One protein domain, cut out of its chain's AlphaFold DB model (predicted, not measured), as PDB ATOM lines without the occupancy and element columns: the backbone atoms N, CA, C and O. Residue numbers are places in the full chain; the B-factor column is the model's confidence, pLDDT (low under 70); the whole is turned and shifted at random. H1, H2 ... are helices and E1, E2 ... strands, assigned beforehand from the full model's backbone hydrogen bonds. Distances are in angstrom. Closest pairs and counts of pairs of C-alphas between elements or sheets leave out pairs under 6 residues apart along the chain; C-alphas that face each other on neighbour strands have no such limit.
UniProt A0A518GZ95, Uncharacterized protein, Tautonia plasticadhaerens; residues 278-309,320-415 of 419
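This is residues 278 to 309 and 320 to 415 of the 419 residues of an uncharacterized protein of Tautonia plasticadhaerens (UniProt A0A518GZ95). A small, twisted sheet of three strands, E1, E3 and E2, has the long helix H3 running along one face, with H5 over its strand E3 and H4 beside H5. The hairpin E4 and E5 makes a separate arm, H1 only grazes the sheet, and residues 320 to 326, with H2, stick out. The printed part has 128 residues; along it come H1, E1, H2, H3, H4, E2, E3, H5, E4 and E5, five named helices and five named strands. Both sheets, E1 - E3 - E2 and E4 - E5, are antiparallel, and the class is mixed, helices and strands. The whole is compact, with a radius of gyration of the C-alphas of 15.0 A and spans of 47 by 39 by 23 A.

Find C-alpha 278 at (32.180, -26.980, 54.049), where H1, residues 278 to 283, begins. E1 is residues 297 to 305, 21.2 A long, and bends by 72 degrees at residue 301. Past the cut come H2, residues 320 to 324, and H3, residues 328 to 345, which runs 26.1 A from C-alpha 328 at (36.057, -25.565, 37.696). Next are H4, residues 347 to 352, E2, residues 356 to 360, and E3, residues 364 to 372, 22.2 A long, bending by 68 degrees at residue 369. H5, residues 378 to 388, spans 16.3 A; E4, residues 391 to 397, 17.3 A; and E5, residues 400 to 405, 16.7 A, ending at C-alpha 405 at (28.897, -4.666, 32.240).

Look first at the inner strand E3: N 301 and O 367 are 2.8 A apart towards E1, and in the hairpin E2 and E3, N 368 and O 357 are 2.7 A apart. Residues 413 to 414 pair antiparallel with 297 to 298 of E1. H3 and H5 with this sheet form two layers, helices on one face of a sheet. H3 has a height over the sheet of 8.0 A and runs along the strands; its closest C-alphas to E1 are those of Ala 332 and Phe 304, 5.3 A. H4 and H5 touch at Val 348 and Ala 386, their closest C-alphas, 6.9 A, opposite ways at a shallow tilt of 7 degrees. In the hairpin E4 and E5, N 394 and O 402 are 2.8 A apart; H3 and E4 are near each other. Every O i to N i+4 pair is within hydrogen-bond range in H1, H2 and H4, with 13 of 14 in H3 and 6 of 7 in H5.

The C-alphas of Leu 320 and Pro 378, the two farthest apart, are 47.4 A apart. Residues 310 to 319 are not printed, and C-alphas 309 and 320 stand 15.9 A apart across this cut. The link from H1 to E1 is long. Look at residues 306 to 309 and 320 to 330 for pLDDT under 70.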
ATOM      1  N   GLU A 278      31.290 -27.264  55.178       79.69
ATOM      2  CA  GLU A 278      32.180 -26.980  54.049       79.69
ATOM      3  C   GLU A 278      32.001 -25.559  53.529       79.69
ATOM      4  O   GLU A 278      32.994 -24.859  53.327       79.69
ATOM      5  N   VAL A 279      30.752 -25.108  53.406       85.19
ATOM      6  CA  VAL A 279      30.416 -23.716  53.071       85.19
ATOM      7  C   VAL A 279      31.016 -22.780  54.114       85.19
ATOM      8  O   VAL A 279      31.691 -21.806  53.781       85.19
ATOM      9  N   THR A 280      30.867 -23.125  55.391       87.62
ATOM     10  CA  THR A 280      31.462 -22.367  56.493       87.62
ATOM     11  C   THR A 280      32.985 -22.307  56.377       87.62
ATOM     12  O   THR A 280      33.581 -21.265  56.638       87.62
ATOM     13  N   ARG A 281      33.635 -23.406  55.974       87.00
ATOM     14  CA  ARG A 281      35.089 -23.464  55.771       87.00
ATOM     15  C   ARG A 281      35.544 -22.581  54.607       87.00
ATOM     16  O   ARG A 281      36.531 -21.878  54.777       87.00
ATOM     17  N   TRP A 282      34.856 -22.599  53.465       86.00
ATOM     18  CA  TRP A 282      35.247 -21.807  52.287       86.00
ATOM     19  C   TRP A 282      35.055 -20.306  52.479       86.00
ATOM     20  O   TRP A 282      35.835 -19.518  51.960       86.00
ATOM     21  N   ASN A 283      34.052 -19.907  53.259       90.62
ATOM     22  CA  ASN A 283      33.802 -18.499  53.556       90.62
ATOM     23  C   ASN A 283      34.609 -17.982  54.756       90.62
ATOM     24  O   ASN A 283      34.615 -16.783  55.016       90.62
ATOM     25  N   LYS A 284      35.282 -18.841  55.530       88.88
ATOM     26  CA  LYS A 284      36.109 -18.402  56.665       88.88
ATOM     27  C   LYS A 284      37.509 -18.008  56.196       88.88
ATOM     28  O   LYS A 284      38.227 -18.815  55.620       88.88
ATOM     29  N   GLY A 285      37.927 -16.793  56.548       81.69
ATOM     30  CA  GLY A 285      39.309 -16.337  56.377       81.69
ATOM     31  C   GLY A 285      39.652 -15.750  55.005       81.69
ATOM     32  O   GLY A 285      40.826 -15.468  54.779       81.69
ATOM     33  N   THR A 286      38.673 -15.534  54.118       84.75
ATOM     34  CA  THR A 286      38.902 -14.779  52.875       84.75
ATOM     35  C   THR A 286      38.767 -13.265  53.110       84.75
ATOM     36  O   THR A 286      37.981 -12.855  53.973       84.75
ATOM     37  N   PRO A 287      39.529 -12.410  52.393       89.12
ATOM     38  CA  PRO A 287      39.523 -10.958  52.610       89.12
ATOM     39  C   PRO A 287      38.150 -10.310  52.413       89.12
ATOM     40  O   PRO A 287      37.774  -9.437  53.191       89.12
ATOM     41  N   HIS A 288      37.395 -10.767  51.410       94.06
ATOM     42  CA  HIS A 288      36.066 -10.248  51.080       94.06
ATOM     43  C   HIS A 288      34.948 -11.164  51.571       94.06
ATOM     44  O   HIS A 288      33.844 -11.128  51.042       94.06
ATOM     45  N   SER A 289      35.195 -11.997  52.582       94.00
ATOM     46  CA  SER A 289      34.199 -12.946  53.087       94.00
ATOM     47  C   SER A 289      32.860 -12.278  53.408       94.00
ATOM     48  O   SER A 289      32.805 -11.295  54.156       94.00
ATOM     49  N   VAL A 290      31.754 -12.868  52.940       93.06
ATOM     50  CA  VAL A 290      30.402 -12.408  53.288       93.06
ATOM     51  C   VAL A 290      30.142 -12.424  54.797       93.06
ATOM     52  O   VAL A 290      29.344 -11.634  55.294       93.06
ATOM     53  N   TYR A 291      30.847 -13.263  55.562       92.00
ATOM     54  CA  TYR A 291      30.692 -13.317  57.017       92.00
ATOM     55  C   TYR A 291      31.191 -12.048  57.720       92.00
ATOM     56  O   TYR A 291      30.807 -11.797  58.860       92.00
ATOM     57  N   SER A 292      31.985 -11.219  57.036       92.19
ATOM     58  CA  SER A 292      32.380  -9.890  57.516       92.19
ATOM     59  C   SER A 292      31.332  -8.799  57.246       92.19
ATOM     60  O   SER A 292      31.479  -7.677  57.735       92.19
ATOM     61  N   ASN A 293      30.258  -9.096  56.503       93.00
ATOM     62  CA  ASN A 293      29.208  -8.126  56.212       93.00
ATOM     63  C   ASN A 293      28.415  -7.796  57.496       93.00
ATOM     64  O   ASN A 293      27.797  -8.689  58.077       93.00
ATOM     65  N   PRO A 294      28.370  -6.534  57.959       92.88
ATOM     66  CA  PRO A 294      27.699  -6.174  59.210       92.88
ATOM     67  C   PRO A 294      26.165  -6.180  59.126       92.88
ATOM     68  O   PRO A 294      25.507  -6.102  60.159       92.88
ATOM     69  N   ALA A 295      25.580  -6.254  57.929       93.56
ATOM     70  CA  ALA A 295      24.140  -6.130  57.723       93.56
ATOM     71  C   ALA A 295      23.520  -7.423  57.156       93.56
ATOM     72  O   ALA A 295      24.231  -8.233  56.558       93.56
ATOM     73  N   PRO A 296      22.217  -7.670  57.370       92.69
ATOM     74  CA  PRO A 296      21.547  -8.895  56.932       92.69
ATOM     75  C   PRO A 296      21.375  -9.013  55.415       92.69
ATOM     76  O   PRO A 296      21.140 -10.118  54.945       92.69
ATOM     77  N   TYR A 297      21.516  -7.933  54.638       95.06
ATOM     78  CA  TYR A 297      21.325  -7.971  53.187       95.06
ATOM     79  C   TYR A 297      22.501  -7.373  52.406       95.06
ATOM     80  O   TYR A 297      23.195  -6.465  52.872       95.06
ATOM     81  N   SER A 298      22.705  -7.863  51.183       96.44
ATOM     82  CA  SER A 298      23.699  -7.364  50.222       96.44
ATOM     83  C   SER A 298      23.193  -7.494  48.781       96.44
ATOM     84  O   SER A 298      22.311  -8.303  48.503       96.44
ATOM     85  N   LEU A 299      23.720  -6.707  47.841       95.88
ATOM     86  CA  LEU A 299      23.288  -6.754  46.438       95.88
ATOM     87  C   LEU A 299      24.201  -7.670  45.619       95.88
ATOM     88  O   LEU A 299      25.363  -7.335  45.425       95.88
ATOM     89  N   VAL A 300      23.687  -8.774  45.074       95.50
ATOM     90  CA  VAL A 300      24.464  -9.655  44.176       95.50
ATOM     91  C   VAL A 300      24.717  -8.952  42.842       95.50
ATOM     92  O   VAL A 300      23.773  -8.507  42.192       95.50
ATOM     93  N   VAL A 301      25.979  -8.886  42.415       93.19
ATOM     94  CA  VAL A 301      26.403  -8.250  41.152       93.19
ATOM     95  C   VAL A 301      26.963  -9.214  40.118       93.19
ATOM     96  O   VAL A 301      26.957  -8.906  38.925       93.19
ATOM     97  N   ALA A 302      27.429 -10.380  40.563       89.62
ATOM     98  CA  ALA A 302      27.888 -11.452  39.698       89.62
ATOM     99  C   ALA A 302      27.753 -12.808  40.401       89.62
ATOM    100  O   ALA A 302      27.864 -12.905  41.623       89.62
ATOM    101  N   GLU A 303      27.562 -13.857  39.609       89.94
ATOM    102  CA  GLU A 303      27.567 -15.242  40.067       89.94
ATOM    103  C   GLU A 303      28.469 -16.069  39.150       89.94
ATOM    104  O   GLU A 303      28.338 -16.035  37.925       89.94
ATOM    105  N   PHE A 304      29.391 -16.802  39.762       85.44
ATOM    106  CA  PHE A 304      30.328 -17.698  39.106       85.44
ATOM    107  C   PHE A 304      29.960 -19.127  39.483       85.44
ATOM    108  O   PHE A 304      30.158 -19.549  40.618       85.44
ATOM    109  N   SER A 305      29.415 -19.890  38.543       80.94
ATOM    110  CA  SER A 305      29.124 -21.314  38.734       80.94
ATOM    111  C   SER A 305      30.214 -22.174  38.097       80.94
ATOM    112  O   SER A 305      30.646 -21.890  36.976       80.94
ATOM    113  N   GLY A 306      30.610 -23.268  38.750       62.03
ATOM    114  CA  GLY A 306      31.533 -24.236  38.153       62.03
ATOM    115  C   GLY A 306      30.941 -24.871  36.889       62.03
ATOM    116  O   GLY A 306      29.765 -25.236  36.852       62.03
ATOM    117  N   ARG A 307      31.749 -25.030  35.832       49.72
ATOM    118  CA  ARG A 307      31.340 -25.760  34.621       49.72
ATOM    119  C   ARG A 307      31.099 -27.233  34.969       49.72
ATOM    120  O   ARG A 307      32.050 -28.005  35.033       49.72
ATOM    121  N   SER A 308      29.843 -27.653  35.118       36.97
ATOM    122  CA  SER A 308      29.491 -29.068  34.969       36.97
ATOM    123  C   SER A 308      29.583 -29.414  33.483       36.97
ATOM    124  O   SER A 308      28.603 -29.364  32.743       36.97
ATOM    125  N   GLN A 309      30.795 -29.690  32.995       34.09
ATOM    126  CA  GLN A 309      30.912 -30.477  31.777       34.09
ATOM    127  C   GLN A 309      30.531 -31.905  32.160       34.09
ATOM    128  O   GLN A 309      31.312 -32.621  32.782       34.09
ATOM    129  N   LEU A 320      41.296 -38.655  41.662       37.88
ATOM    130  CA  LEU A 320      40.358 -37.753  42.354       37.88
ATOM    131  C   LEU A 320      41.046 -36.630  43.149       37.88
ATOM    132  O   LEU A 320      40.541 -35.513  43.174       37.88
ATOM    133  N   SER A 321      42.209 -36.885  43.753       41.66
ATOM    134  CA  SER A 321      42.915 -35.869  44.547       41.66
ATOM    135  C   SER A 321      43.596 -34.796  43.695       41.66
ATOM    136  O   SER A 321      43.648 -33.651  44.120       41.66
ATOM    137  N   LYS A 322      44.053 -35.121  42.478       39.72
ATOM    138  CA  LYS A 322      44.673 -34.141  41.567       39.72
ATOM    139  C   LYS A 322      43.656 -33.351  40.736       39.72
ATOM    140  O   LYS A 322      43.947 -32.231  40.350       39.72
ATOM    141  N   PHE A 323      42.463 -33.899  40.487       40.34
ATOM    142  CA  PHE A 323      41.391 -33.183  39.773       40.34
ATOM    143  C   PHE A 323      40.589 -32.229  40.666       40.34
ATOM    144  O   PHE A 323      39.951 -31.314  40.153       40.34
ATOM    145  N   LEU A 324      40.620 -32.407  41.991       43.41
ATOM    146  CA  LEU A 324      40.044 -31.431  42.922       43.41
ATOM    147  C   LEU A 324      40.871 -30.137  42.979       43.41
ATOM    148  O   LEU A 324      40.296 -29.064  43.156       43.41
ATOM    149  N   ASP A 325      42.187 -30.225  42.757       44.47
ATOM    150  CA  ASP A 325      43.082 -29.064  42.726       44.47
ATOM    151  C   ASP A 325      42.928 -28.192  41.467       44.47
ATOM    152  O   ASP A 325      43.243 -27.007  41.546       44.47
ATOM    153  N   ASP A 326      42.374 -28.735  40.376       49.97
ATOM    154  CA  ASP A 326      42.057 -28.043  39.110       49.97
ATOM    155  C   ASP A 326      40.538 -28.074  38.813       49.97
ATOM    156  O   ASP A 326      40.083 -28.183  37.671       49.97
ATOM    157  N   SER A 327      39.713 -28.024  39.863       51.66
ATOM    158  CA  SER A 327      38.255 -28.025  39.729       51.66
ATOM    159  C   SER A 327      37.741 -26.714  39.107       51.66
ATOM    160  O   SER A 327      38.133 -25.635  39.559       51.66
ATOM    161  N   PRO A 328      36.762 -26.757  38.179       58.25
ATOM    162  CA  PRO A 328      36.057 -25.565  37.696       58.25
ATOM    163  C   PRO A 328      35.441 -24.706  38.812       58.25
ATOM    164  O   PRO A 328      35.199 -23.519  38.608       58.25
ATOM    165  N   LEU A 329      35.172 -25.292  39.986       63.91
ATOM    166  CA  LEU A 329      34.692 -24.560  41.161       63.91
ATOM    167  C   LEU A 329      35.803 -23.782  41.871       63.91
ATOM    168  O   LEU A 329      35.519 -22.735  42.442       63.91
ATOM    169  N   LYS A 330      37.051 -24.259  41.823       68.62
ATOM    170  CA  LYS A 330      38.209 -23.528  42.349       68.62
ATOM    171  C   LYS A 330      38.492 -22.298  41.490       68.62
ATOM    172  O   LYS A 330      38.627 -21.209  42.025       68.62
ATOM    173  N   THR A 331      38.411 -22.438  40.164       78.94
ATOM    174  CA  THR A 331      38.461 -21.286  39.250       78.94
ATOM    175  C   THR A 331      37.330 -20.293  39.533       78.94
ATOM    176  O   THR A 331      37.576 -19.099  39.604       78.94
ATOM    177  N   ALA A 332      36.104 -20.772  39.785       79.81
ATOM    178  CA  ALA A 332      34.989 -19.899  40.164       79.81
ATOM    179  C   ALA A 332      35.181 -19.210  41.531       79.81
ATOM    180  O   ALA A 332      34.624 -18.136  41.748       79.81
ATOM    181  N   HIS A 333      35.926 -19.810  42.467       85.81
ATOM    182  CA  HIS A 333      36.329 -19.139  43.708       85.81
ATOM    183  C   HIS A 333      37.306 -18.003  43.410       85.81
ATOM    184  O   HIS A 333      37.027 -16.860  43.767       85.81
ATOM    185  N   ASP A 334      38.395 -18.310  42.706       87.31
ATOM    186  CA  ASP A 334      39.449 -17.343  42.399       87.31
ATOM    187  C   ASP A 334      38.913 -16.176  41.552       87.31
ATOM    188  O   ASP A 334      39.211 -15.016  41.829       87.31
ATOM    189  N   ASP A 335      38.064 -16.451  40.557       87.06
ATOM    190  CA  ASP A 335      37.436 -15.428  39.712       87.06
ATOM    191  C   ASP A 335      36.528 -14.485  40.520       87.06
ATOM    192  O   ASP A 335      36.517 -13.273  40.282       87.06
ATOM    193  N   ALA A 336      35.780 -15.022  41.491       91.00
ATOM    194  CA  ALA A 336      34.905 -14.228  42.346       91.00
ATOM    195  C   ALA A 336      35.698 -13.320  43.298       91.00
ATOM    196  O   ALA A 336      35.368 -12.139  43.430       91.00
ATOM    197  N   GLU A 337      36.763 -13.840  43.911       92.25
ATOM    198  CA  GLU A 337      37.658 -13.064  44.781       92.25
ATOM    199  C   GLU A 337      38.418 -11.989  43.986       92.25
ATOM    200  O   GLU A 337      38.452 -10.825  44.387       92.25
ATOM    201  N   ASN A 338      38.916 -12.320  42.789       90.94
ATOM    202  CA  ASN A 338      39.546 -11.352  41.887       90.94
ATOM    203  C   ASN A 338      38.577 -10.230  41.482       90.94
ATOM    204  O   ASN A 338      38.964  -9.058  41.429       90.94
ATOM    205  N   LEU A 339      37.310 -10.562  41.205       91.50
ATOM    206  CA  LEU A 339      36.294  -9.557  40.903       91.50
ATOM    207  C   LEU A 339      36.039  -8.646  42.110       91.50
ATOM    208  O   LEU A 339      35.970  -7.428  41.943       91.50
ATOM    209  N   ALA A 340      35.918  -9.202  43.317       93.88
ATOM    210  CA  ALA A 340      35.746  -8.412  44.532       93.88
ATOM    211  C   ALA A 340      36.940  -7.472  44.771       93.88
ATOM    212  O   ALA A 340      36.749  -6.283  45.037       93.88
ATOM    213  N   ASP A 341      38.166  -7.948  44.552       93.69
ATOM    214  CA  ASP A 341      39.377  -7.130  44.620       93.69
ATOM    215  C   ASP A 341      39.366  -5.965  43.623       93.69
ATOM    216  O   ASP A 341      39.739  -4.842  43.981       93.69
ATOM    217  N   LEU A 342      38.927  -6.196  42.384       92.38
ATOM    218  CA  LEU A 342      38.784  -5.139  41.379       92.38
ATOM    219  C   LEU A 342      37.713  -4.121  41.785       92.38
ATOM    220  O   LEU A 342      37.951  -2.913  41.711       92.38
ATOM    221  N   LEU A 343      36.563  -4.594  42.269       93.06
ATOM    222  CA  LEU A 343      35.463  -3.732  42.702       93.06
ATOM    223  C   LEU A 343      35.839  -2.888  43.920       93.06
ATOM    224  O   LEU A 343      35.482  -1.713  43.965       93.06
ATOM    225  N   SER A 344      36.623  -3.431  44.854       93.38
ATOM    226  CA  SER A 344      37.098  -2.696  46.034       93.38
ATOM    227  C   SER A 344      37.945  -1.467  45.669       93.38
ATOM    228  O   SER A 344      37.955  -0.463  46.385       93.38
ATOM    229  N   LYS A 345      38.635  -1.524  44.522       93.56
ATOM    230  CA  LYS A 345      39.521  -0.466  44.016       93.56
ATOM    231  C   LYS A 345      38.811   0.489  43.053       93.56
ATOM    232  O   LYS A 345      39.349   1.558  42.774       93.56
ATOM    233  N   HIS A 346      37.623   0.132  42.565       93.56
ATOM    234  CA  HIS A 346      36.902   0.889  41.547       93.56
ATOM    235  C   HIS A 346      36.360   2.220  42.096       93.56
ATOM    236  O   HIS A 346      35.715   2.261  43.145       93.56
ATOM    237  N   GLU A 347      36.574   3.324  41.373       92.12
ATOM    238  CA  GLU A 347      36.246   4.681  41.841       92.12
ATOM    239  C   GLU A 347      34.758   4.860  42.160       92.12
ATOM    240  O   GLU A 347      34.413   5.394  43.213       92.12
ATOM    241  N   VAL A 348      33.876   4.338  41.300       91.50
ATOM    242  CA  VAL A 348      32.416   4.389  41.500       91.50
ATOM    243  C   VAL A 348      32.020   3.735  42.828       91.50
ATOM    244  O   VAL A 348      31.286   4.329  43.615       91.50
ATOM    245  N   ILE A 349      32.568   2.557  43.130       92.00
ATOM    246  CA  ILE A 349      32.270   1.810  44.360       92.00
ATOM    247  C   ILE A 349      32.799   2.551  45.590       92.00
ATOM    248  O   ILE A 349      32.075   2.727  46.572       92.00
ATOM    249  N   ARG A 350      34.028   3.076  45.506       92.50
ATOM    250  CA  ARG A 350      34.630   3.875  46.580       92.50
ATOM    251  C   ARG A 350      33.856   5.165  46.850       92.50
ATOM    252  O   ARG A 350      33.693   5.524  48.011       92.50
ATOM    253  N   SER A 351      33.352   5.832  45.810       91.31
ATOM    254  CA  SER A 351      32.565   7.066  45.942       91.31
ATOM    255  C   SER A 351      31.219   6.846  46.641       91.31
ATOM    256  O   SER A 351      30.743   7.725  47.356       91.31
ATOM    257  N   LEU A 352      30.640   5.651  46.493       91.44
ATOM    258  CA  LEU A 352      29.409   5.246  47.170       91.44
ATOM    259  C   LEU A 352      29.636   4.776  48.611       91.44
ATOM    260  O   LEU A 352      28.668   4.601  49.349       91.44
ATOM    261  N   GLY A 353      30.890   4.552  49.012       92.62
ATOM    262  CA  GLY A 353      31.234   4.059  50.344       92.62
ATOM    263  C   GLY A 353      30.760   2.627  50.612       92.62
ATOM    264  O   GLY A 353      30.528   2.273  51.767       92.62
ATOM    265  N   VAL A 354      30.593   1.808  49.569       94.19
ATOM    266  CA  VAL A 354      30.171   0.404  49.695       94.19
ATOM    267  C   VAL A 354      31.347  -0.543  49.497       94.19
ATOM    268  O   VAL A 354      32.282  -0.241  48.761       94.19
ATOM    269  N   GLN A 355      31.309  -1.692  50.172       94.81
ATOM    270  CA  GLN A 355      32.353  -2.717  50.095       94.81
ATOM    271  C   GLN A 355      31.847  -3.950  49.337       94.81
ATOM    272  O   GLN A 355      30.653  -4.256  49.426       94.81
ATOM    273  N   PRO A 356      32.716  -4.644  48.587       96.31
ATOM    274  CA  PRO A 356      32.380  -5.922  47.990       96.31
ATOM    275  C   PRO A 356      32.462  -7.063  49.008       96.31
ATOM    276  O   PRO A 356      33.266  -7.027  49.934       96.31
ATOM    277  N   TYR A 357      31.637  -8.083  48.798       96.69
ATOM    278  CA  TYR A 357      31.627  -9.320  49.570       96.69
ATOM    279  C   TYR A 357      31.527 -10.528  48.637       96.69
ATOM    280  O   TYR A 357      30.893 -10.449  47.588       96.69
ATOM    281  N   VAL A 358      32.091 -11.662  49.033       95.88
ATOM    282  CA  VAL A 358      32.045 -12.927  48.301       95.88
ATOM    283  C   VAL A 358      31.430 -13.992  49.195       95.88
ATOM    284  O   VAL A 358      31.825 -14.166  50.348       95.88
ATOM    285  N   TYR A 359      30.433 -14.689  48.656       93.88
ATOM    286  CA  TYR A 359      29.846 -15.868  49.274       93.88
ATOM    287  C   TYR A 359      30.087 -17.090  48.400       93.88
ATOM    288  O   TYR A 359      29.636 -17.146  47.255       93.88
ATOM    289  N   HIS A 360      30.763 -18.078  48.964       91.44
ATOM    290  CA  HIS A 360      31.009 -19.363  48.337       91.44
ATOM    291  C   HIS A 360      29.984 -20.391  48.797       91.44
ATOM    292  O   HIS A 360      29.852 -20.667  49.983       91.44
ATOM    293  N   ASP A 361      29.286 -20.994  47.851       87.31
ATOM    294  CA  ASP A 361      28.367 -22.105  48.071       87.31
ATOM    295  C   ASP A 361      28.913 -23.369  47.378       87.31
ATOM    296  O   ASP A 361      29.879 -23.314  46.615       87.31
ATOM    297  N   ARG A 362      28.277 -24.525  47.583       81.69
ATOM    298  CA  ARG A 362      28.659 -25.809  46.965       81.69
ATOM    299  C   ARG A 362      28.687 -25.798  45.444       81.69
ATOM    300  O   ARG A 362      29.353 -26.636  44.843       81.69
ATOM    301  N   THR A 363      27.950 -24.889  44.814       78.44
ATOM    302  CA  THR A 363      27.762 -24.880  43.357       78.44
ATOM    303  C   THR A 363      28.212 -23.586  42.683       78.44
ATOM    304  O   THR A 363      28.406 -23.567  41.463       78.44
ATOM    305  N   SER A 364      28.412 -22.516  43.453       87.19
ATOM    306  CA  SER A 364      28.631 -21.177  42.916       87.19
ATOM    307  C   SER A 364      29.333 -20.260  43.910       87.19
ATOM    308  O   SER A 364      29.091 -20.355  45.109       87.19
ATOM    309  N   SER A 365      30.079 -19.291  43.396       91.06
ATOM    310  CA  SER A 365      30.588 -18.140  44.138       91.06
ATOM    311  C   SER A 365      29.812 -16.893  43.716       91.06
ATOM    312  O   SER A 365      29.748 -16.569  42.530       91.06
ATOM    313  N   ARG A 366      29.209 -16.183  44.667       94.06
ATOM    314  CA  ARG A 366      28.453 -14.948  44.423       94.06
ATOM    315  C   ARG A 366      29.253 -13.756  44.905       94.06
ATOM    316  O   ARG A 366      29.710 -13.747  46.041       94.06
ATOM    317  N   VAL A 367      29.373 -12.744  44.055       94.88
ATOM    318  CA  VAL A 367      29.972 -11.456  44.408       94.88
ATOM    319  C   VAL A 367      28.847 -10.470  44.663       94.88
ATOM    320  O   VAL A 367      27.930 -10.331  43.850       94.88
ATOM    321  N   MET A 368      28.909  -9.799  45.802       96.38
ATOM    322  CA  MET A 368      27.907  -8.866  46.286       96.38
ATOM    323  C   MET A 368      28.529  -7.508  46.605       96.38
ATOM    324  O   MET A 368      29.735  -7.403  46.810       96.38
ATOM    325  N   LEU A 369      27.703  -6.466  46.657       96.00
ATOM    326  CA  LEU A 369      28.092  -5.103  46.995       96.00
ATOM    327  C   LEU A 369      27.208  -4.541  48.108       96.00
ATOM    328  O   LEU A 369      25.980  -4.577  48.027       96.00
ATOM    329  N   GLY A 370      27.854  -3.928  49.096       95.38
ATOM    330  CA  GLY A 370      27.204  -3.151  50.142       95.38
ATOM    331  C   GLY A 370      26.565  -3.985  51.249       95.38
ATOM    332  O   GLY A 370      26.500  -5.212  51.205       95.38
ATOM    333  N   SER A 371      26.115  -3.280  52.278       96.00
ATOM    334  CA  SER A 371      25.507  -3.848  53.475       96.00
ATOM    335  C   SER A 371      24.230  -3.071  53.812       96.00
ATOM    336  O   SER A 371      24.241  -1.853  54.030       96.00
ATOM    337  N   PHE A 372      23.098  -3.773  53.809       95.31
ATOM    338  CA  PHE A 372      21.763  -3.189  53.932       95.31
ATOM    339  C   PHE A 372      20.963  -3.871  55.041       95.31
ATOM    340  O   PHE A 372      21.063  -5.078  55.251       95.31
ATOM    341  N   GLN A 373      20.182  -3.077  55.776       92.38
ATOM    342  CA  GLN A 373      19.404  -3.556  56.927       92.38
ATOM    343  C   GLN A 373      18.039  -4.124  56.531       92.38
ATOM    344  O   GLN A 373      17.418  -4.839  57.309       92.38
ATOM    345  N   SER A 374      17.575  -3.812  55.324       90.94
ATOM    346  CA  SER A 374      16.281  -4.222  54.793       90.94
ATOM    347  C   SER A 374      16.431  -4.554  53.306       90.94
ATOM    348  O   SER A 374      17.257  -3.918  52.641       90.94
ATOM    349  N   PRO A 375      15.651  -5.512  52.769       88.94
ATOM    350  CA  PRO A 375      15.636  -5.799  51.337       88.94
ATOM    351  C   PRO A 375      15.104  -4.627  50.493       88.94
ATOM    352  O   PRO A 375      15.442  -4.545  49.316       88.94
ATOM    353  N   ASP A 376      14.346  -3.709  51.103       91.44
ATOM    354  CA  ASP A 376      13.748  -2.529  50.461       91.44
ATOM    355  C   ASP A 376      14.531  -1.231  50.764       91.44
ATOM    356  O   ASP A 376      14.000  -0.123  50.667       91.44
ATOM    357  N   ASP A 377      15.796  -1.339  51.190       91.81
ATOM    358  CA  ASP A 377      16.632  -0.169  51.474       91.81
ATOM    359  C   ASP A 377      16.860   0.650  50.182       91.81
ATOM    360  O   ASP A 377      17.449   0.136  49.228       91.81
ATOM    361  N   PRO A 378      16.482   1.944  50.132       91.56
ATOM    362  CA  PRO A 378      16.586   2.764  48.919       91.56
ATOM    363  C   PRO A 378      18.032   2.967  48.440       91.56
ATOM    364  O   PRO A 378      18.272   3.401  47.312       91.56
ATOM    365  N   ARG A 379      19.030   2.675  49.285       93.69
ATOM    366  CA  ARG A 379      20.442   2.689  48.885       93.69
ATOM    367  C   ARG A 379      20.777   1.549  47.923       93.69
ATOM    368  O   ARG A 379      21.719   1.703  47.150       93.69
ATOM    369  N   ILE A 380      20.022   0.449  47.941       93.25
ATOM    370  CA  ILE A 380      20.227  -0.701  47.050       93.25
ATOM    371  C   ILE A 380      20.088  -0.267  45.593       93.25
ATOM    372  O   ILE A 380      20.953  -0.591  44.784       93.25
ATOM    373  N   ASP A 381      19.064   0.522  45.268       92.81
ATOM    374  CA  ASP A 381      18.830   0.965  43.892       92.81
ATOM    375  C   ASP A 381      19.932   1.896  43.388       92.81
ATOM    376  O   ASP A 381      20.406   1.736  42.266       92.81
ATOM    377  N   ARG A 382      20.457   2.777  44.248       93.06
ATOM    378  CA  ARG A 382      21.613   3.621  43.897       93.06
ATOM    379  C   ARG A 382      22.860   2.791  43.600       93.06
ATOM    380  O   ARG A 382      23.581   3.069  42.647       93.06
ATOM    381  N   VAL A 383      23.125   1.771  44.419       94.31
ATOM    382  CA  VAL A 383      24.274   0.870  44.229       94.31
ATOM    383  C   VAL A 383      24.088   0.015  42.977       94.31
ATOM    384  O   VAL A 383      25.043  -0.195  42.236       94.31
ATOM    385  N   ARG A 384      22.861  -0.433  42.705       93.44
ATOM    386  CA  ARG A 384      22.483  -1.187  41.506       93.44
ATOM    387  C   ARG A 384      22.715  -0.375  40.236       93.44
ATOM    388  O   ARG A 384      23.402  -0.855  39.339       93.44
ATOM    389  N   GLU A 385      22.174   0.837  40.164       93.06
ATOM    390  CA  GLU A 385      22.351   1.736  39.017       93.06
ATOM    391  C   GLU A 385      23.832   2.012  38.760       93.06
ATOM    392  O   GLU A 385      24.310   1.893  37.635       93.06
ATOM    393  N   ALA A 386      24.588   2.287  39.821       91.62
ATOM    394  CA  ALA A 386      26.019   2.505  39.719       91.62
ATOM    395  C   ALA A 386      26.779   1.252  39.269       91.62
ATOM    396  O   ALA A 386      27.656   1.348  38.412       91.62
ATOM    397  N   ALA A 387      26.435   0.070  39.785       90.81
ATOM    398  CA  ALA A 387      27.064  -1.184  39.387       90.81
ATOM    399  C   ALA A 387      26.858  -1.484  37.893       90.81
ATOM    400  O   ALA A 387      27.792  -1.945  37.244       90.81
ATOM    401  N   MET A 388      25.694  -1.156  37.318       91.75
ATOM    402  CA  MET A 388      25.431  -1.326  35.878       91.75
ATOM    403  C   MET A 388      26.372  -0.498  34.987       91.75
ATOM    404  O   MET A 388      26.635  -0.880  33.846       91.75
ATOM    405  N   THR A 389      26.917   0.612  35.496       91.50
ATOM    406  CA  THR A 389      27.882   1.445  34.755       91.50
ATOM    407  C   THR A 389      29.298   0.871  34.735       91.50
ATOM    408  O   THR A 389      30.124   1.309  33.939       91.50
ATOM    409  N   ILE A 390      29.592  -0.117  35.585       88.81
ATOM    410  CA  ILE A 390      30.931  -0.691  35.721       88.81
ATOM    411  C   ILE A 390      31.154  -1.727  34.622       88.81
ATOM    412  O   ILE A 390      30.409  -2.703  34.506       88.81
ATOM    413  N   GLU A 391      32.219  -1.534  33.847       87.12
ATOM    414  CA  GLU A 391      32.728  -2.521  32.900       87.12
ATOM    415  C   GLU A 391      33.865  -3.317  33.529       87.12
ATOM    416  O   GLU A 391      34.830  -2.754  34.045       87.12
ATOM    417  N   VAL A 392      33.780  -4.641  33.434       84.94
ATOM    418  CA  VAL A 392      34.832  -5.540  33.898       84.94
ATOM    419  C   VAL A 392      35.401  -6.319  32.720       84.94
ATOM    420  O   VAL A 392      34.674  -6.776  31.833       84.94
ATOM    421  N   GLU A 393      36.722  -6.470  32.703       81.31
ATOM    422  CA  GLU A 393      37.419  -7.310  31.734       81.31
ATOM    423  C   GLU A 393      37.178  -8.786  32.079       81.31
ATOM    424  O   GLU A 393      37.541  -9.252  33.152       81.31
ATOM    425  N   THR A 394      36.532  -9.524  31.178       71.06
ATOM    426  CA  THR A 394      36.124 -10.923  31.409       71.06
ATOM    427  C   THR A 394      37.061 -11.929  30.758       71.06
ATOM    428  O   THR A 394      37.196 -13.054  31.234       71.06
ATOM    429  N   LYS A 395      37.703 -11.559  29.646       73.88
ATOM    430  CA  LYS A 395      38.626 -12.438  28.925       73.88
ATOM    431  C   LYS A 395      39.647 -11.623  28.146       73.88
ATOM    432  O   LYS A 395      39.299 -10.624  27.520       73.88
ATOM    433  N   ARG A 396      40.894 -12.093  28.122       70.69
ATOM    434  CA  ARG A 396      41.948 -11.566  27.251       70.69
ATOM    435  C   ARG A 396      42.423 -12.673  26.316       70.69
ATOM    436  O   ARG A 396      42.973 -13.669  26.770       70.69
ATOM    437  N   GLU A 397      42.203 -12.508  25.015       74.88
ATOM    438  CA  GLU A 397      42.702 -13.423  23.980       74.88
ATOM    439  C   GLU A 397      43.741 -12.694  23.127       74.88
ATOM    440  O   GLU A 397      43.411 -11.900  22.239       74.88
ATOM    441  N   GLY A 398      45.019 -12.923  23.437       81.56
ATOM    442  CA  GLY A 398      46.126 -12.197  22.820       81.56
ATOM    443  C   GLY A 398      46.000 -10.691  23.063       81.56
ATOM    444  O   GLY A 398      46.114 -10.224  24.197       81.56
ATOM    445  N   ASN A 399      45.743  -9.933  21.994       79.75
ATOM    446  CA  ASN A 399      45.596  -8.476  22.048       79.75
ATOM    447  C   ASN A 399      44.135  -7.992  22.145       79.75
ATOM    448  O   ASN A 399      43.895  -6.788  22.169       79.75
ATOM    449  N   LYS A 400      43.150  -8.903  22.170       73.88
ATOM    450  CA  LYS A 400      41.730  -8.555  22.322       73.88
ATOM    451  C   LYS A 400      41.305  -8.676  23.782       73.88
ATOM    452  O   LYS A 400      41.500  -9.721  24.401       73.88
ATOM    453  N   ILE A 401      40.704  -7.608  24.305       79.88
ATOM    454  CA  ILE A 401      40.118  -7.543  25.647       79.88
ATOM    455  C   ILE A 401      38.599  -7.579  25.494       79.88
ATOM    456  O   ILE A 401      38.022  -6.739  24.804       79.88
ATOM    457  N   PHE A 402      37.956  -8.547  26.136       75.88
ATOM    458  CA  PHE A 402      36.503  -8.641  26.214       75.88
ATOM    459  C   PHE A 402      36.029  -7.986  27.506       75.88
ATOM    460  O   PHE A 402      36.422  -8.404  28.597       75.88
ATOM    461  N   ARG A 403      35.167  -6.977  27.384       83.56
ATOM    462  CA  ARG A 403      34.556  -6.266  28.511       83.56
ATOM    463  C   ARG A 403      33.082  -6.606  28.613       83.56
ATOM    464  O   ARG A 403      32.427  -6.843  27.600       83.56
ATOM    465  N   ARG A 404      32.570  -6.650  29.838       83.06
ATOM    466  CA  ARG A 404      31.152  -6.862  30.118       83.06
ATOM    467  C   ARG A 404      30.719  -5.954  31.259       83.06
ATOM    468  O   ARG A 404      31.438  -5.830  32.247       83.06
ATOM    469  N   HIS A 405      29.538  -5.362  31.129       83.62
ATOM    470  CA  HIS A 405      28.897  -4.666  32.240       83.62
ATOM    471  C   HIS A 405      28.444  -5.651  33.316       83.62
ATOM    472  O   HIS A 405      28.036  -6.779  33.006       83.62
ATOM    473  N   LEU A 406      28.478  -5.218  34.575       86.94
ATOM    474  CA  LEU A 406      27.845  -5.973  35.652       86.94
ATOM    475  C   LEU A 406      26.325  -6.009  35.468       86.94
ATOM    476  O   LEU A 406      25.713  -5.070  34.961       86.94
ATOM    477  N   ALA A 407      25.716  -7.104  35.914       86.88
ATOM    478  CA  ALA A 407      24.277  -7.325  35.839       86.88
ATOM    479  C   ALA A 407      23.732  -7.593  37.251       86.88
ATOM    480  O   ALA A 407      23.526  -8.752  37.615       86.88
ATOM    481  N   PRO A 408      23.551  -6.543  38.075       87.62
ATOM    482  CA  PRO A 408      23.095  -6.700  39.450       87.62
ATOM    483  C   PRO A 408      21.694  -7.313  39.543       87.62
ATOM    484  O   PRO A 408      20.793  -6.974  38.774       87.62
ATOM    485  N   SER A 409      21.520  -8.206  40.520       85.50
ATOM    486  CA  SER A 409      20.264  -8.899  40.828       85.50
ATOM    487  C   SER A 409      19.131  -7.921  41.111       85.50
ATOM    488  O   SER A 409      19.329  -6.928  41.804       85.50
ATOM    489  N   GLY A 410      17.918  -8.253  40.651       82.25
ATOM    490  CA  GLY A 410      16.660  -7.553  40.943       82.25
ATOM    491  C   GLY A 410      16.356  -7.386  42.437       82.25
ATOM    492  O   GLY A 410      15.711  -6.419  42.824       82.25
ATOM    493  N   VAL A 411      16.853  -8.295  43.272       84.69
ATOM    494  CA  VAL A 411      16.471  -8.424  44.685       84.69
ATOM    495  C   VAL A 411      17.717  -8.483  45.569       84.69
ATOM    496  O   VAL A 411      18.754  -9.013  45.150       84.69
ATOM    497  N   ALA A 412      17.603  -7.944  46.786       86.94
ATOM    498  CA  ALA A 412      18.618  -8.061  47.823       86.94
ATOM    499  C   ALA A 412      18.790  -9.524  48.254       86.94
ATOM    500  O   ALA A 412      17.819 -10.260  48.417       86.94
ATOM    501  N   PHE A 413      20.031  -9.941  48.450       90.69
ATOM    502  CA  PHE A 413      20.368 -11.269  48.934       90.69
ATOM    503  C   PHE A 413      20.517 -11.243  50.450       90.69
ATOM    504  O   PHE A 413      21.224 -10.387  50.986       90.69
ATOM    505  N   GLU A 414      19.850 -12.173  51.128       90.44
ATOM    506  CA  GLU A 414      19.981 -12.369  52.568       90.44
ATOM    507  C   GLU A 414      21.312 -13.054  52.881       90.44
ATOM    508  O   GLU A 414      21.625 -14.120  52.354       90.44
ATOM    509  N   VAL A 415      22.117 -12.411  53.722       89.06
ATOM    510  CA  VAL A 415      23.468 -12.837  54.075       89.06
ATOM    511  C   VAL A 415      23.400 -14.013  55.055       89.06
ATOM    512  O   VAL A 415      22.953 -13.823  56.189       89.06
TER     513      VAL A 415